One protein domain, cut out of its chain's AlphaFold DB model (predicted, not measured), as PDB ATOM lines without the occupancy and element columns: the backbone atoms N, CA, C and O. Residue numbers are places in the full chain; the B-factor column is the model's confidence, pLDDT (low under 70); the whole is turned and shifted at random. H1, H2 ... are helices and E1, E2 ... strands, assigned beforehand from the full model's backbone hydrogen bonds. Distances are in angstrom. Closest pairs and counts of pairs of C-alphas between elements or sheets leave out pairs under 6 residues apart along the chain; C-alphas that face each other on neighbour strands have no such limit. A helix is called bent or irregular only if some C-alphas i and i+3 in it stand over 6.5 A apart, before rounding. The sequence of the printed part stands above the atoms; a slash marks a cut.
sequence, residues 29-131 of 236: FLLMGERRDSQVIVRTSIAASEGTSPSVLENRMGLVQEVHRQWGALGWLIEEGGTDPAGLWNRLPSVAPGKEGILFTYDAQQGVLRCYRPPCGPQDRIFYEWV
ATOM      1  N   PHE A  29      91.233 161.915 199.338       85.00
ATOM      2  CA  PHE A  29      91.678 160.937 198.351       85.00
ATOM      3  C   PHE A  29      93.167 161.078 198.090       85.00
ATOM      4  O   PHE A  29      93.685 162.182 197.936       85.00
ATOM      5  N   LEU A  30      93.869 159.953 198.019       86.25
ATOM      6  CA  LEU A  30      95.248 159.904 197.555       86.25
ATOM      7  C   LEU A  30      95.243 159.761 196.032       86.25
ATOM      8  O   LEU A  30      94.728 158.782 195.500       86.25
ATOM      9  N   LEU A  31      95.819 160.726 195.330       87.69
ATOM     10  CA  LEU A  31      95.884 160.739 193.874       87.69
ATOM     11  C   LEU A  31      97.082 159.937 193.372       87.69
ATOM     12  O   LEU A  31      98.213 160.118 193.833       87.69
ATOM     13  N   MET A  32      96.827 159.093 192.377       85.88
ATOM     14  CA  MET A  32      97.805 158.222 191.737       85.88
ATOM     15  C   MET A  32      97.910 158.554 190.250       85.88
ATOM     16  O   MET A  32      96.915 158.815 189.572       85.88
ATOM     17  N   GLY A  33      99.128 158.518 189.727       86.06
ATOM     18  CA  GLY A  33      99.381 158.728 188.310       86.06
ATOM     19  C   GLY A  33     100.864 158.874 188.021       86.06
ATOM     20  O   GLY A  33     101.699 158.287 188.708       86.06
ATOM     21  N   GLU A  34     101.208 159.647 187.003       84.25
ATOM     22  CA  GLU A  34     102.584 159.803 186.539       84.25
ATOM     23  C   GLU A  34     102.981 161.279 186.453       84.25
ATOM     24  O   GLU A  34     102.157 162.163 186.211       84.25
ATOM     25  N   ARG A  35     104.271 161.547 186.660       74.69
ATOM     26  CA  ARG A  35     104.862 162.867 186.440       74.69
ATOM     27  C   ARG A  35     105.788 162.770 185.238       74.69
ATOM     28  O   ARG A  35     106.722 161.971 185.254       74.69
ATOM     29  N   ARG A  36     105.516 163.576 184.215       74.44
ATOM     30  CA  ARG A  36     106.343 163.699 183.011       74.44
ATOM     31  C   ARG A  36     106.880 165.120 182.980       74.44
ATOM     32  O   ARG A  36     106.124 166.060 182.760       74.44
ATOM     33  N   ASP A  37     108.160 165.281 183.296       72.25
ATOM     34  CA  ASP A  37     108.814 166.587 183.419       72.25
ATOM     35  C   ASP A  37     108.072 167.537 184.391       72.25
ATOM     36  O   ASP A  37     108.024 167.305 185.606       72.25
ATOM     37  N   SER A  38     107.483 168.617 183.867       66.00
ATOM     38  CA  SER A  38     106.681 169.593 184.615       66.00
ATOM     39  C   SER A  38     105.188 169.262 184.676       66.00
ATOM     40  O   SER A  38     104.454 169.956 185.380       66.00
ATOM     41  N   GLN A  39     104.736 168.242 183.948       68.25
ATOM     42  CA  GLN A  39     103.335 167.856 183.848       68.25
ATOM     43  C   GLN A  39     102.996 166.768 184.867       68.25
ATOM     44  O   GLN A  39     103.753 165.822 185.104       68.25
ATOM     45  N   VAL A  40     101.821 166.916 185.466       72.31
ATOM     46  CA  VAL A  40     101.267 165.994 186.451       72.31
ATOM     47  C   VAL A  40     100.028 165.402 185.822       72.31
ATOM     48  O   VAL A  40      99.090 166.141 185.541       72.31
ATOM     49  N   ILE A  41     100.052 164.093 185.596       77.88
ATOM     50  CA  ILE A  41      98.962 163.362 184.962       77.88
ATOM     51  C   ILE A  41      98.329 162.481 186.028       77.88
ATOM     52  O   ILE A  41      98.887 161.447 186.405       77.88
ATOM     53  N   VAL A  42      97.173 162.904 186.531       79.44
ATOM     54  CA  VAL A  42      96.400 162.104 187.482       79.44
ATOM     55  C   VAL A  42      95.595 161.061 186.712       79.44
ATOM     56  O   VAL A  42      94.947 161.395 185.727       79.44
ATOM     57  N   ARG A  43      95.676 159.797 187.139       80.06
ATOM     58  CA  ARG A  43      95.032 158.649 186.477       80.06
ATOM     59  C   ARG A  43      93.919 158.046 187.321       80.06
ATOM     60  O   ARG A  43      92.907 157.618 186.790       80.06
ATOM     61  N   THR A  44      94.117 157.983 188.636       80.56
ATOM     62  CA  THR A  44      93.139 157.407 189.559       80.56
ATOM     63  C   THR A  44      93.282 157.993 190.962       80.56
ATOM     64  O   THR A  44      94.219 158.749 191.249       80.56
ATOM     65  N   SER A  45      92.351 157.653 191.848       82.25
ATOM     66  CA  SER A  45      92.350 158.079 193.240       82.25
ATOM     67  C   SER A  45      92.047 156.910 194.176       82.25
ATOM     68  O   SER A  45      91.308 155.988 193.840       82.25
ATOM     69  N   ILE A  46      92.646 156.933 195.363       81.81
ATOM     70  CA  ILE A  46      92.417 155.961 196.428       81.81
ATOM     71  C   ILE A  46      91.702 156.692 197.556       81.81
ATOM     72  O   ILE A  46      92.263 157.610 198.154       81.81
ATOM     73  N   ALA A  47      90.481 156.262 197.872       81.06
ATOM     74  CA  ALA A  47      89.736 156.805 198.999       81.06
ATOM     75  C   ALA A  47      90.511 156.617 200.310       81.06
ATOM     76  O   ALA A  47      90.981 155.519 200.642       81.06
ATOM     77  N   ALA A  48      90.620 157.704 201.057       76.88
ATOM     78  CA  ALA A  48      91.276 157.796 202.342       76.88
ATOM     79  C   ALA A  48      90.381 158.556 203.330       76.88
ATOM     80  O   ALA A  48      89.412 159.226 202.989       76.88
ATOM     81  N   SER A  49      90.717 158.435 204.600       75.38
ATOM     82  CA  SER A  49      90.172 159.265 205.667       75.38
ATOM     83  C   SER A  49      91.329 159.830 206.476       75.38
ATOM     84  O   SER A  49      92.429 159.264 206.460       75.38
ATOM     85  N   GLU A  50      91.094 160.895 207.244       67.75
ATOM     86  CA  GLU A  50      92.105 161.443 208.161       67.75
ATOM     87  C   GLU A  50      92.684 160.370 209.107       67.75
ATOM     88  O   GLU A  50      93.853 160.432 209.474       67.75
ATOM     89  N   GLY A  51      91.921 159.326 209.442       71.81
ATOM     90  CA  GLY A  51      92.367 158.222 210.300       71.81
ATOM     91  C   GLY A  51      93.039 157.042 209.586       71.81
ATOM     92  O   GLY A  51      93.501 156.120 210.257       71.81
ATOM     93  N   THR A  52      93.097 157.013 208.250       78.62
ATOM     94  CA  THR A  52      93.648 155.853 207.520       78.62
ATOM     95  C   THR A  52      95.151 155.735 207.765       78.62
ATOM     96  O   THR A  52      95.874 156.692 207.513       78.62
ATOM     97  N   SER A  53      95.658 154.592 208.236       81.88
ATOM     98  CA  SER A  53      97.095 154.435 208.509       81.88
ATOM     99  C   SER A  53      97.940 154.458 207.220       81.88
ATOM    100  O   SER A  53      97.477 153.984 206.179       81.88
ATOM    101  N   PRO A  54      99.197 154.951 207.267       83.38
ATOM    102  CA  PRO A  54     100.094 154.936 206.106       83.38
ATOM    103  C   PRO A  54     100.275 153.538 205.502       83.38
ATOM    104  O   PRO A  54     100.189 153.390 204.291       83.38
ATOM    105  N   SER A  55     100.393 152.500 206.336       83.50
ATOM    106  CA  SER A  55     100.550 151.114 205.878       83.50
ATOM    107  C   SER A  55      99.352 150.586 205.080       83.50
ATOM    108  O   SER A  55      99.516 149.798 204.151       83.50
ATOM    109  N   VAL A  56      98.130 151.019 205.407       84.06
ATOM    110  CA  VAL A  56      96.933 150.649 204.632       84.06
ATOM    111  C   VAL A  56      96.957 151.321 203.262       84.06
ATOM    112  O   VAL A  56      96.592 150.692 202.269       84.06
ATOM    113  N   LEU A  57      97.403 152.577 203.191       84.81
ATOM    114  CA  LEU A  57      97.548 153.296 201.926       84.81
ATOM    115  C   LEU A  57      98.661 152.699 201.069       84.81
ATOM    116  O   LEU A  57      98.431 152.478 199.887       84.81
ATOM    117  N   GLU A  58      99.805 152.359 201.661       86.06
ATOM    118  CA  GLU A  58     100.905 151.665 200.980       86.06
ATOM    119  C   GLU A  58     100.440 150.340 200.371       86.06
ATOM    120  O   GLU A  58     100.696 150.085 199.198       86.06
ATOM    121  N   ASN A  59      99.680 149.530 201.117       84.75
ATOM    122  CA  ASN A  59      99.123 148.281 200.594       84.75
ATOM    123  C   ASN A  59      98.168 148.529 199.414       84.75
ATOM    124  O   ASN A  59      98.256 147.848 198.396       84.75
ATOM    125  N   ARG A  60      97.269 149.518 199.525       82.62
ATOM    126  CA  ARG A  60      96.335 149.876 198.440       82.62
ATOM    127  C   ARG A  60      97.066 150.405 197.206       82.62
ATOM    128  O   ARG A  60      96.709 150.046 196.090       82.62
ATOM    129  N   MET A  61      98.100 151.219 197.400       86.62
ATOM    130  CA  MET A  61      98.970 151.677 196.319       86.62
ATOM    131  C   MET A  61      99.705 150.513 195.663       86.62
ATOM    132  O   MET A  61      99.770 150.470 194.440       86.62
ATOM    133  N   GLY A  62     100.212 149.568 196.460       82.75
ATOM    134  CA  GLY A  62     100.882 148.364 195.977       82.75
ATOM    135  C   GLY A  62     100.010 147.586 194.996       82.75
ATOM    136  O   GLY A  62     100.466 147.282 193.899       82.75
ATOM    137  N   LEU A  63      98.729 147.384 195.321       80.94
ATOM    138  CA  LEU A  63      97.767 146.726 194.425       80.94
ATOM    139  C   LEU A  63      97.598 147.470 193.090       80.94
ATOM    140  O   LEU A  63      97.569 146.850 192.031       80.94
ATOM    141  N   VAL A  64      97.526 148.804 193.116       80.00
ATOM    142  CA  VAL A  64      97.455 149.610 191.883       80.00
ATOM    143  C   VAL A  64      98.752 149.483 191.076       80.00
ATOM    144  O   VAL A  64      98.724 149.366 189.851       80.00
ATOM    145  N   GLN A  65      99.900 149.473 191.753       84.25
ATOM    146  CA  GLN A  65     101.221 149.391 191.131       84.25
ATOM    147  C   GLN A  65     101.553 148.004 190.571       84.25
ATOM    148  O   GLN A  65     102.382 147.908 189.665       84.25
ATOM    149  N   GLU A  66     100.908 146.938 191.048       80.19
ATOM    150  CA  GLU A  66     101.024 145.603 190.452       80.19
ATOM    151  C   GLU A  66     100.536 145.589 188.999       80.19
ATOM    152  O   GLU A  66     101.178 144.974 188.144       80.19
ATOM    153  N   VAL A  67      99.457 146.324 188.713       81.44
ATOM    154  CA  VAL A  67      98.895 146.479 187.363       81.44
ATOM    155  C   VAL A  67      99.600 147.608 186.604       81.44
ATOM    156  O   VAL A  67      99.991 147.441 185.449       81.44
ATOM    157  N   HIS A  68      99.833 148.743 187.267       82.00
ATOM    158  CA  HIS A  68     100.382 149.955 186.659       82.00
ATOM    159  C   HIS A  68     101.674 150.401 187.354       82.00
ATOM    160  O   HIS A  68     101.712 151.391 188.084       82.00
ATOM    161  N   ARG A  69     102.777 149.693 187.082       84.25
ATOM    162  CA  ARG A  69     104.088 149.918 187.733       84.25
ATOM    163  C   ARG A  69     104.650 151.334 187.593       84.25
ATOM    164  O   ARG A  69     105.438 151.765 188.428       84.25
ATOM    165  N   GLN A  70     104.282 152.042 186.528       82.00
ATOM    166  CA  GLN A  70     104.728 153.416 186.272       82.00
ATOM    167  C   GLN A  70     103.982 154.467 187.104       82.00
ATOM    168  O   GLN A  70     104.421 155.614 187.175       82.00
ATOM    169  N   TRP A  71     102.863 154.099 187.730       87.12
ATOM    170  CA  TRP A  71     102.082 155.026 188.532       87.12
ATOM    171  C   TRP A  71     102.632 155.117 189.951       87.12
ATOM    172  O   TRP A  71     103.092 154.150 190.558       87.12
ATOM    173  N   GLY A  72     102.554 156.306 190.528       87.31
ATOM    174  CA  GLY A  72     102.794 156.490 191.944       87.31
ATOM    175  C   GLY A  72     101.966 157.622 192.512       87.31
ATOM    176  O   GLY A  72     101.279 158.336 191.784       87.31
ATOM    177  N   ALA A  73     102.064 157.782 193.826       87.69
ATOM    178  CA  ALA A  73     101.383 158.859 194.519       87.69
ATOM    179  C   ALA A  73     101.874 160.217 194.006       87.69
ATOM    180  O   ALA A  73     103.083 160.468 193.924       87.69
ATOM    181  N   LEU A  74     100.912 161.063 193.649       84.81
ATOM    182  CA  LEU A  74     101.121 162.431 193.185       84.81
ATOM    183  C   LEU A  74     100.795 163.439 194.282       84.81
ATOM    184  O   LEU A  74     101.416 164.497 194.355       84.81
ATOM    185  N   GLY A  75      99.812 163.132 195.125       87.75
ATOM    186  CA  GLY A  75      99.253 164.136 196.008       87.75
ATOM    187  C   GLY A  75      97.942 163.742 196.661       87.75
ATOM    188  O   GLY A  75      97.488 162.611 196.525       87.75
ATOM    189  N   TRP A  76      97.326 164.700 197.341       86.12
ATOM    190  CA  TRP A  76      96.026 164.543 197.988       86.12
ATOM    191  C   TRP A  76      94.962 165.360 197.266       86.12
ATOM    192  O   TRP A  76      95.257 166.446 196.782       86.12
ATOM    193  N   LEU A  77      93.732 164.865 197.244       85.19
ATOM    194  CA  LEU A  77      92.523 165.601 196.905       85.19
ATOM    195  C   LEU A  77      91.658 165.699 198.157       85.19
ATOM    196  O   LEU A  77      91.417 164.690 198.818       85.19
ATOM    197  N   ILE A  78      91.207 166.907 198.466       83.88
ATOM    198  CA  ILE A  78      90.315 167.181 199.588       83.88
ATOM    199  C   ILE A  78      89.164 168.075 199.161       83.88
ATOM    200  O   ILE A  78      89.309 168.911 198.270       83.88
ATOM    201  N   GLU A  79      88.035 167.935 199.835       80.25
ATOM    202  CA  GLU A  79      86.927 168.871 199.707       80.25
ATOM    203  C   GLU A  79      87.199 170.156 200.508       80.25
ATOM    204  O   GLU A  79      87.703 170.119 201.638       80.25
ATOM    205  N   GLU A  80      86.897 171.317 199.922       74.12
ATOM    206  CA  GLU A  80      87.072 172.601 200.600       74.12
ATOM    207  C   GLU A  80      86.153 172.722 201.822       74.12
ATOM    208  O   GLU A  80      84.944 172.531 201.744       74.12
ATOM    209  N   GLY A  81      86.745 173.080 202.967       68.50
ATOM    210  CA  GLY A  81      86.029 173.312 204.225       68.50
ATOM    211  C   GLY A  81      85.939 172.108 205.170       68.50
ATOM    212  O   GLY A  81      85.501 172.292 206.303       68.50
ATOM    213  N   GLY A  82      86.377 170.911 204.755       64.00
ATOM    214  CA  GLY A  82      86.210 169.681 205.544       64.00
ATOM    215  C   GLY A  82      87.437 169.176 206.317       64.00
ATOM    216  O   GLY A  82      87.273 168.450 207.293       64.00
ATOM    217  N   THR A  83      88.659 169.513 205.901       68.19
ATOM    218  CA  THR A  83      89.875 168.784 206.325       68.19
ATOM    219  C   THR A  83      91.066 169.733 206.448       68.19
ATOM    220  O   THR A  83      91.200 170.632 205.618       68.19
ATOM    221  N   ASP A  84      91.942 169.540 207.446       73.62
ATOM    222  CA  ASP A  84      93.175 170.335 207.593       73.62
ATOM    223  C   ASP A  84      94.190 169.991 206.481       73.62
ATOM    224  O   ASP A  84      94.821 168.924 206.513       73.62
ATOM    225  N   PRO A  85      94.412 170.887 205.500       72.12
ATOM    226  CA  PRO A  85      95.303 170.606 204.382       72.12
ATOM    227  C   PRO A  85      96.766 170.466 204.823       72.12
ATOM    228  O   PRO A  85      97.537 169.731 204.202       72.12
ATOM    229  N   ALA A  86      97.157 171.146 205.910       71.50
ATOM    230  CA  ALA A  86      98.516 171.094 206.442       71.50
ATOM    231  C   ALA A  86      98.814 169.734 207.093       71.50
ATOM    232  O   ALA A  86      99.896 169.171 206.900       71.50
ATOM    233  N   GLY A  87      97.842 169.171 207.816       74.06
ATOM    234  CA  GLY A  87      97.928 167.837 208.402       74.06
ATOM    235  C   GLY A  87      98.142 166.740 207.356       74.06
ATOM    236  O   GLY A  87      99.035 165.909 207.513       74.06
ATOM    237  N   LEU A  88      97.385 166.757 206.254       74.00
ATOM    238  CA  LEU A  88      97.556 165.783 205.166       74.00
ATOM    239  C   LEU A  88      98.860 165.965 204.398       74.00
ATOM    240  O   LEU A  88      99.504 164.980 204.029       74.00
ATOM    241  N   TRP A  89      99.286 167.212 204.210       73.44
ATOM    242  CA  TRP A  89     100.572 167.505 203.595       73.44
ATOM    243  C   TRP A  89     101.728 166.833 204.340       73.44
ATOM    244  O   TRP A  89     102.516 166.103 203.738       73.44
ATOM    245  N   ASN A  90     101.776 166.995 205.663       74.62
ATOM    246  CA  ASN A  90     102.826 166.412 206.502       74.62
ATOM    247  C   ASN A  90     102.843 164.875 206.476       74.62
ATOM    248  O   ASN A  90     103.834 164.257 206.863       74.62
ATOM    249  N   ARG A  91     101.760 164.245 206.007       74.62
ATOM    250  CA  ARG A  91     101.630 162.790 205.884       74.62
ATOM    251  C   ARG A  91     101.994 162.255 204.510       74.62
ATOM    252  O   ARG A  91     102.210 161.058 204.377       74.62
ATOM    253  N   LEU A  92     102.082 163.092 203.481       74.31
ATOM    254  CA  LEU A  92     102.462 162.598 202.162       74.31
ATOM    255  C   LEU A  92     103.887 162.006 202.131       74.31
ATOM    256  O   LEU A  92     104.042 160.924 201.567       74.31
ATOM    257  N   PRO A  93     104.914 162.606 202.772       77.88
ATOM    258  CA  PRO A  93     106.258 162.030 202.781       77.88
ATOM    259  C   PRO A  93     106.344 160.646 203.431       77.88
ATOM    260  O   PRO A  93     107.250 159.887 203.097       77.88
ATOM    261  N   SER A  94     105.427 160.308 204.349       75.94
ATOM    262  CA  SER A  94     105.393 158.980 204.968       75.94
ATOM    263  C   SER A  94     104.722 157.922 204.097       75.94
ATOM    264  O   SER A  94     104.973 156.749 204.316       75.94
ATOM    265  N   VAL A  95     103.913 158.321 203.111       73.06
ATOM    266  CA  VAL A  95     103.252 157.416 202.152       73.06
ATOM    267  C   VAL A  95     104.042 157.318 200.839       73.06
ATOM    268  O   VAL A  95     104.052 156.286 200.176       73.06
ATOM    269  N   ALA A  96     104.718 158.399 200.446       71.12
ATOM    270  CA  ALA A  96     105.447 158.510 199.189       71.12
ATOM    271  C   ALA A  96     106.766 159.282 199.380       71.12
ATOM    272  O   ALA A  96     106.871 160.453 198.995       71.12
ATOM    273  N   PRO A  97     107.789 158.652 199.987       70.44
ATOM    274  CA  PRO A  97     109.047 159.319 200.297       70.44
ATOM    275  C   PRO A  97     109.768 159.801 199.030       70.44
ATOM    276  O   PRO A  97     109.847 159.095 198.024       70.44
ATOM    277  N   GLY A  98     110.316 161.018 199.087       64.94
ATOM    278  CA  GLY A  98     111.133 161.599 198.015       64.94
ATOM    279  C   GLY A  98     110.360 162.209 196.841       64.94
ATOM    280  O   GLY A  98     110.990 162.659 195.885       64.94
ATOM    281  N   LYS A  99     109.023 162.258 196.893       69.75
ATOM    282  CA  LYS A  99     108.204 162.922 195.870       69.75
ATOM    283  C   LYS A  99     107.714 164.285 196.346       69.75
ATOM    284  O   LYS A  99     107.190 164.420 197.449       69.75
ATOM    285  N   GLU A 100     107.857 165.294 195.490       71.25
ATOM    286  CA  GLU A 100     107.157 166.568 195.662       71.25
ATOM    287  C   GLU A 100     105.664 166.321 195.481       71.25
ATOM    288  O   GLU A 100     105.194 166.046 194.375       71.25
ATOM    289  N   GLY A 101     104.937 166.381 196.584       75.75
ATOM    290  CA  GLY A 101     103.503 166.228 196.570       75.75
ATOM    291  C   GLY A 101     102.754 167.415 196.012       75.75
ATOM    292  O   GLY A 101     103.234 168.547 196.019       75.75
ATOM    293  N   ILE A 102     101.524 167.143 195.615       81.12
ATOM    294  CA  ILE A 102     100.581 168.141 195.135       81.12
ATOM    295  C   ILE A 102      99.330 168.065 195.998       81.12
ATOM    296  O   ILE A 102      98.940 166.993 196.458       81.12
ATOM    297  N   LEU A 103      98.707 169.204 196.253       82.81
ATOM    298  CA  LEU A 103      97.427 169.246 196.944       82.81
ATOM    299  C   LEU A 103      96.367 169.765 195.987       82.81
ATOM    300  O   LEU A 103      96.527 170.838 195.413       82.81
ATOM    301  N   PHE A 104      95.278 169.025 195.869       81.44
ATOM    302  CA  PHE A 104      94.088 169.425 195.156       81.44
ATOM    303  C   PHE A 104      92.976 169.747 196.150       81.44
ATOM    304  O   PHE A 104      92.724 168.966 197.066       81.44
ATOM    305  N   THR A 105      92.308 170.884 195.970       80.12
ATOM    306  CA  THR A 105      91.080 171.214 196.701       80.12
ATOM    307  C   THR A 105      89.909 171.273 195.737       80.12
ATOM    308  O   THR A 105      90.027 171.855 194.659       80.12
ATOM    309  N   TYR A 106      88.793 170.660 196.109       79.69
ATOM    310  CA  TYR A 106      87.561 170.658 195.334       79.69
ATOM    311  C   TYR A 106      86.474 171.425 196.081       79.69
ATOM    312  O   TYR A 106      86.110 171.074 197.200       79.69
ATOM    313  N   ASP A 107      85.966 172.481 195.459       73.94
ATOM    314  CA  ASP A 107      84.793 173.210 195.921       73.94
ATOM    315  C   ASP A 107      83.550 172.575 195.292       73.94
ATOM    316  O   ASP A 107      83.266 172.795 194.113       73.94
ATOM    317  N   ALA A 108      82.807 171.786 196.071       67.12
ATOM    318  CA  ALA A 108      81.598 171.115 195.601       67.12
ATOM    319  C   ALA A 108      80.460 172.087 195.245       67.12
ATOM    320  O   ALA A 108      79.605 171.749 194.427       67.12
ATOM    321  N   GLN A 109      80.441 173.296 195.821       68.56
ATOM    322  CA  GLN A 109      79.412 174.297 195.525       68.56
ATOM    323  C   GLN A 109      79.667 174.979 194.183       68.56
ATOM    324  O   GLN A 109      78.725 175.283 193.451       68.56
ATOM    325  N   GLN A 110      80.938 175.229 193.863       66.38
ATOM    326  CA  GLN A 110      81.339 175.887 192.618       66.38
ATOM    327  C   GLN A 110      81.737 174.896 191.515       66.38
ATOM    328  O   GLN A 110      81.882 175.306 190.366       66.38
ATOM    329  N   GLY A 111      81.929 173.617 191.847       64.88
ATOM    330  CA  GLY A 111      82.495 172.614 190.943       64.88
ATOM    331  C   GLY A 111      83.949 172.911 190.562       64.88
ATOM    332  O   GLY A 111      84.398 172.514 189.490       64.88
ATOM    333  N   VAL A 112      84.682 173.656 191.399       65.62
ATOM    334  CA  VAL A 112      86.019 174.168 191.066       65.62
ATOM    335  C   VAL A 112      87.090 173.315 191.727       65.62
ATOM    336  O   VAL A 112      87.145 173.210 192.950       65.62
ATOM    337  N   LEU A 113      87.998 172.776 190.915       70.56
ATOM    338  CA  LEU A 113      89.195 172.082 191.376       70.56
ATOM    339  C   LEU A 113      90.405 173.029 191.331       70.56
ATOM    340  O   LEU A 113      90.648 173.719 190.340       70.56
ATOM    341  N   ARG A 114      91.172 173.088 192.417       73.69
ATOM    342  CA  ARG A 114      92.371 173.929 192.553       73.69
ATOM    343  C   ARG A 114      93.555 173.054 192.920       73.69
ATOM    344  O   ARG A 114      93.382 172.062 193.609       73.69
ATOM    345  N   CYS A 115      94.747 173.426 192.470       75.88
ATOM    346  CA  CYS A 115      95.974 172.652 192.643       75.88
ATOM    347  C   CYS A 115      97.081 173.538 193.218       75.88
ATOM    348  O   CYS A 115      97.306 174.645 192.725       75.88
ATOM    349  N   TYR A 116      97.782 173.043 194.235       74.25
ATOM    350  CA  TYR A 116      98.803 173.776 194.979       74.25
ATOM    351  C   TYR A 116     100.114 172.989 195.034       74.25
ATOM    352  O   TYR A 116     100.099 171.767 195.219       74.25
ATOM    353  N   ARG A 117     101.247 173.704 194.911       71.88
ATOM    354  CA  ARG A 117     102.590 173.159 195.185       71.88
ATOM    355  C   ARG A 117     103.041 173.610 196.564       71.88
ATOM    356  O   ARG A 117     103.325 174.790 196.739       71.88
ATOM    357  N   PRO A 118     103.202 172.705 197.524       63.94
ATOM    358  CA  PRO A 118     103.743 173.102 198.813       63.94
ATOM    359  C   PRO A 118     105.263 173.330 198.718       63.94
ATOM    360  O   PRO A 118     105.909 172.805 197.809       63.94
ATOM    361  N   PRO A 119     105.865 174.103 199.640       56.50
ATOM    362  CA  PRO A 119     105.274 174.688 200.851       56.50
ATOM    363  C   PRO A 119     104.477 175.972 200.594       56.50
ATOM    364  O   PRO A 119     103.937 176.572 201.523       56.50
ATOM    365  N   CYS A 120     104.436 176.421 199.348       53.28
ATOM    366  CA  CYS A 120     103.762 177.635 198.970       53.28
ATOM    367  C   CYS A 120     102.257 177.428 199.169       53.28
ATOM    368  O   CYS A 120     101.669 176.486 198.645       53.28
ATOM    369  N   GLY A 121     101.648 178.241 200.032       51.91
ATOM    370  CA  GLY A 121     100.242 178.102 200.404       51.91
ATOM    371  C   GLY A 121      99.282 178.346 199.224       51.91
ATOM    372  O   GLY A 121      99.684 178.299 198.063       51.91
ATOM    373  N   PRO A 122      98.010 178.702 199.476       52.69
ATOM    374  CA  PRO A 122      96.988 178.877 198.433       52.69
ATOM    375  C   PRO A 122      97.292 179.945 197.354       52.69
ATOM    376  O   PRO A 122      96.489 180.157 196.444       52.69
ATOM    377  N   GLN A 123      98.438 180.622 197.461       46.22
ATOM    378  CA  GLN A 123      98.933 181.653 196.555       46.22
ATOM    379  C   GLN A 123      99.695 181.082 195.343       46.22
ATOM    380  O   GLN A 123      99.644 181.696 194.281       46.22
ATOM    381  N   ASP A 124     100.296 179.889 195.446       53.22
ATOM    382  CA  ASP A 124     101.019 179.251 194.333       53.22
ATOM    383  C   ASP A 124     100.161 178.163 193.686       53.22
ATOM    384  O   ASP A 124     100.344 176.954 193.871       53.22
ATOM    385  N   ARG A 125      99.178 178.626 192.912       55.97
ATOM    386  CA  ARG A 125      98.373 177.748 192.064       55.97
ATOM    387  C   ARG A 125      99.244 177.181 190.945       55.97
ATOM    388  O   ARG A 125      99.832 177.941 190.176       55.97
ATOM    389  N   ILE A 126      99.290 175.857 190.828       59.78
ATOM    390  CA  ILE A 126      99.932 175.185 189.692       59.78
ATOM    391  C   ILE A 126      98.879 174.870 188.634       59.78
ATOM    392  O   ILE A 126      97.764 174.454 188.948       59.78
ATOM    393  N   PHE A 127      99.265 174.998 187.371       55.00
ATOM    394  CA  PHE A 127      98.529 174.399 186.266       55.00
ATOM    395  C   PHE A 127      98.676 172.872 186.313       55.00
ATOM    396  O   PHE A 127      99.779 172.358 186.506       55.00
ATOM    397  N   TYR A 128      97.574 172.150 186.138       56.09
ATOM    398  CA  TYR A 128      97.541 170.692 186.048       56.09
ATOM    399  C   TYR A 128      96.695 170.275 184.846       56.09
ATOM    400  O   TYR A 128      95.856 171.044 184.376       56.09
ATOM    401  N   GLU A 129      96.918 169.056 184.365       49.88
ATOM    402  CA  GLU A 129      96.116 168.441 183.315       49.88
ATOM    403  C   GLU A 129      95.578 167.113 183.842       49.88
ATOM    404  O   GLU A 129      96.336 166.259 184.303       49.88
ATOM    405  N   TRP A 130      94.259 166.955 183.814       53.53
ATOM    406  CA  TRP A 130      93.638 165.666 184.074       53.53
ATOM    407  C   TRP A 130      93.501 164.946 182.737       53.53
ATOM    408  O   TRP A 130      92.720 165.371 181.887       53.53
ATOM    409  N   VAL A 131      94.291 163.892 182.530       51.22
ATOM    410  CA  VAL A 131      94.174 163.059 181.332       51.22
ATOM    411  C   VAL A 131      93.239 161.918 181.683       51.22
ATOM    412  O   VAL A 131      93.655 160.921 182.272       51.22
TER     413      VAL A 131
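What this domain is: This is residues 29 to 131 of the 236 residues of an uncharacterized protein of Kazachstania naganishii (strain ATCC MYA-139 / BCRC 22969 / CBS 8797 / KCTC 17520 / NBRC 10181 / NCYC 3082 / Yp74L-3) (UniProt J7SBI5). A five-stranded sheet, strongly twisted and curled like part of a barrel, has the two helices H1 and H2 packed over one face, making two layers. Residues 117 to 131, with no named element, run from edge strand E5 back to the other edge strand, E2, where residues 129 to 130 pair briefly with it. The printed part has 103 residues, with E1 E2 H1 E3 H2 E4 E5 along it; the sheet is mixed, in the order E2 E1 E3 E4 E5, and the class is mixed, helices and strands. It is compact, with a radius of gyration of the C-alphas of 13.0 A, and a rounded outline of 35 by 32 by 25 A.

How they stand to each other: E1, residues 29 to 36, and E2, residues 39 to 48, form an antiparallel hairpin, with N 30 and O 46 at 2.8 A. E2 bends by 65 degrees at residue 43. E3, residues 72 to 79, is antiparallel to E1, with N 31 and O 75 at 2.8 A. E4, residues 102 to 107, is parallel to E3, with N 104 and O 76 at 2.7 A. E5, residues 112 to 116, forms an antiparallel hairpin with E4, with N 105 and O 114 at 2.8 A. H1, residues 54 to 67, is on the sheet at a height of 8.6 A, over E1 and slantwise to the strands, at 43 degrees to E1 on the local plane. E2, H1 and E3 make a split strand-helix-strand unit, its two strands running the same way with E1 between them, and its crossover is right-handed. H2, residues 85 to 95, is on the sheet at a height of 9.5 A, over E3 and only just over E4, with 3 of its C-alphas; it runs along the strands, at 21 degrees to E3 on the local plane. E3, H2 and E4 make a strand-helix-strand unit, two parallel neighbour strands joined through a helix, with a right-handed crossover. H1, with residues 54 to 58 alone, touches H2 at a steep tilt of 62 degrees, the same way; their closest C-alphas, of Pro 54 and Val 95, are 5.6 A apart. O i to N i+4 pairs are within hydrogen-bond range in 9 of 10 cases in H1 and 4 of 7 in H2.

Where its parts are: E1 begins at C-alpha 29, (91.678, 160.937, 198.351), and measures 21.4 A. E2 measures 24.3 A, H1 20.6 A and E3 21.6 A. H2 measures 15.6 A and is only just irregular: C-alphas 90 and 93 are 6.7 A apart. E4 measures 16.6 A, and E5 13.4 A, ending at C-alpha 116, (98.803, 173.776, 194.979).

The domain as a whole: The two C-alphas farthest apart, of Glu 66 and Gln 123, are 36.6 A apart. The printed part has no cut, and no link between named elements is long. The mean pLDDT of the printed part is 74.4; 27 residues are under 70, among them residues 118 to 131.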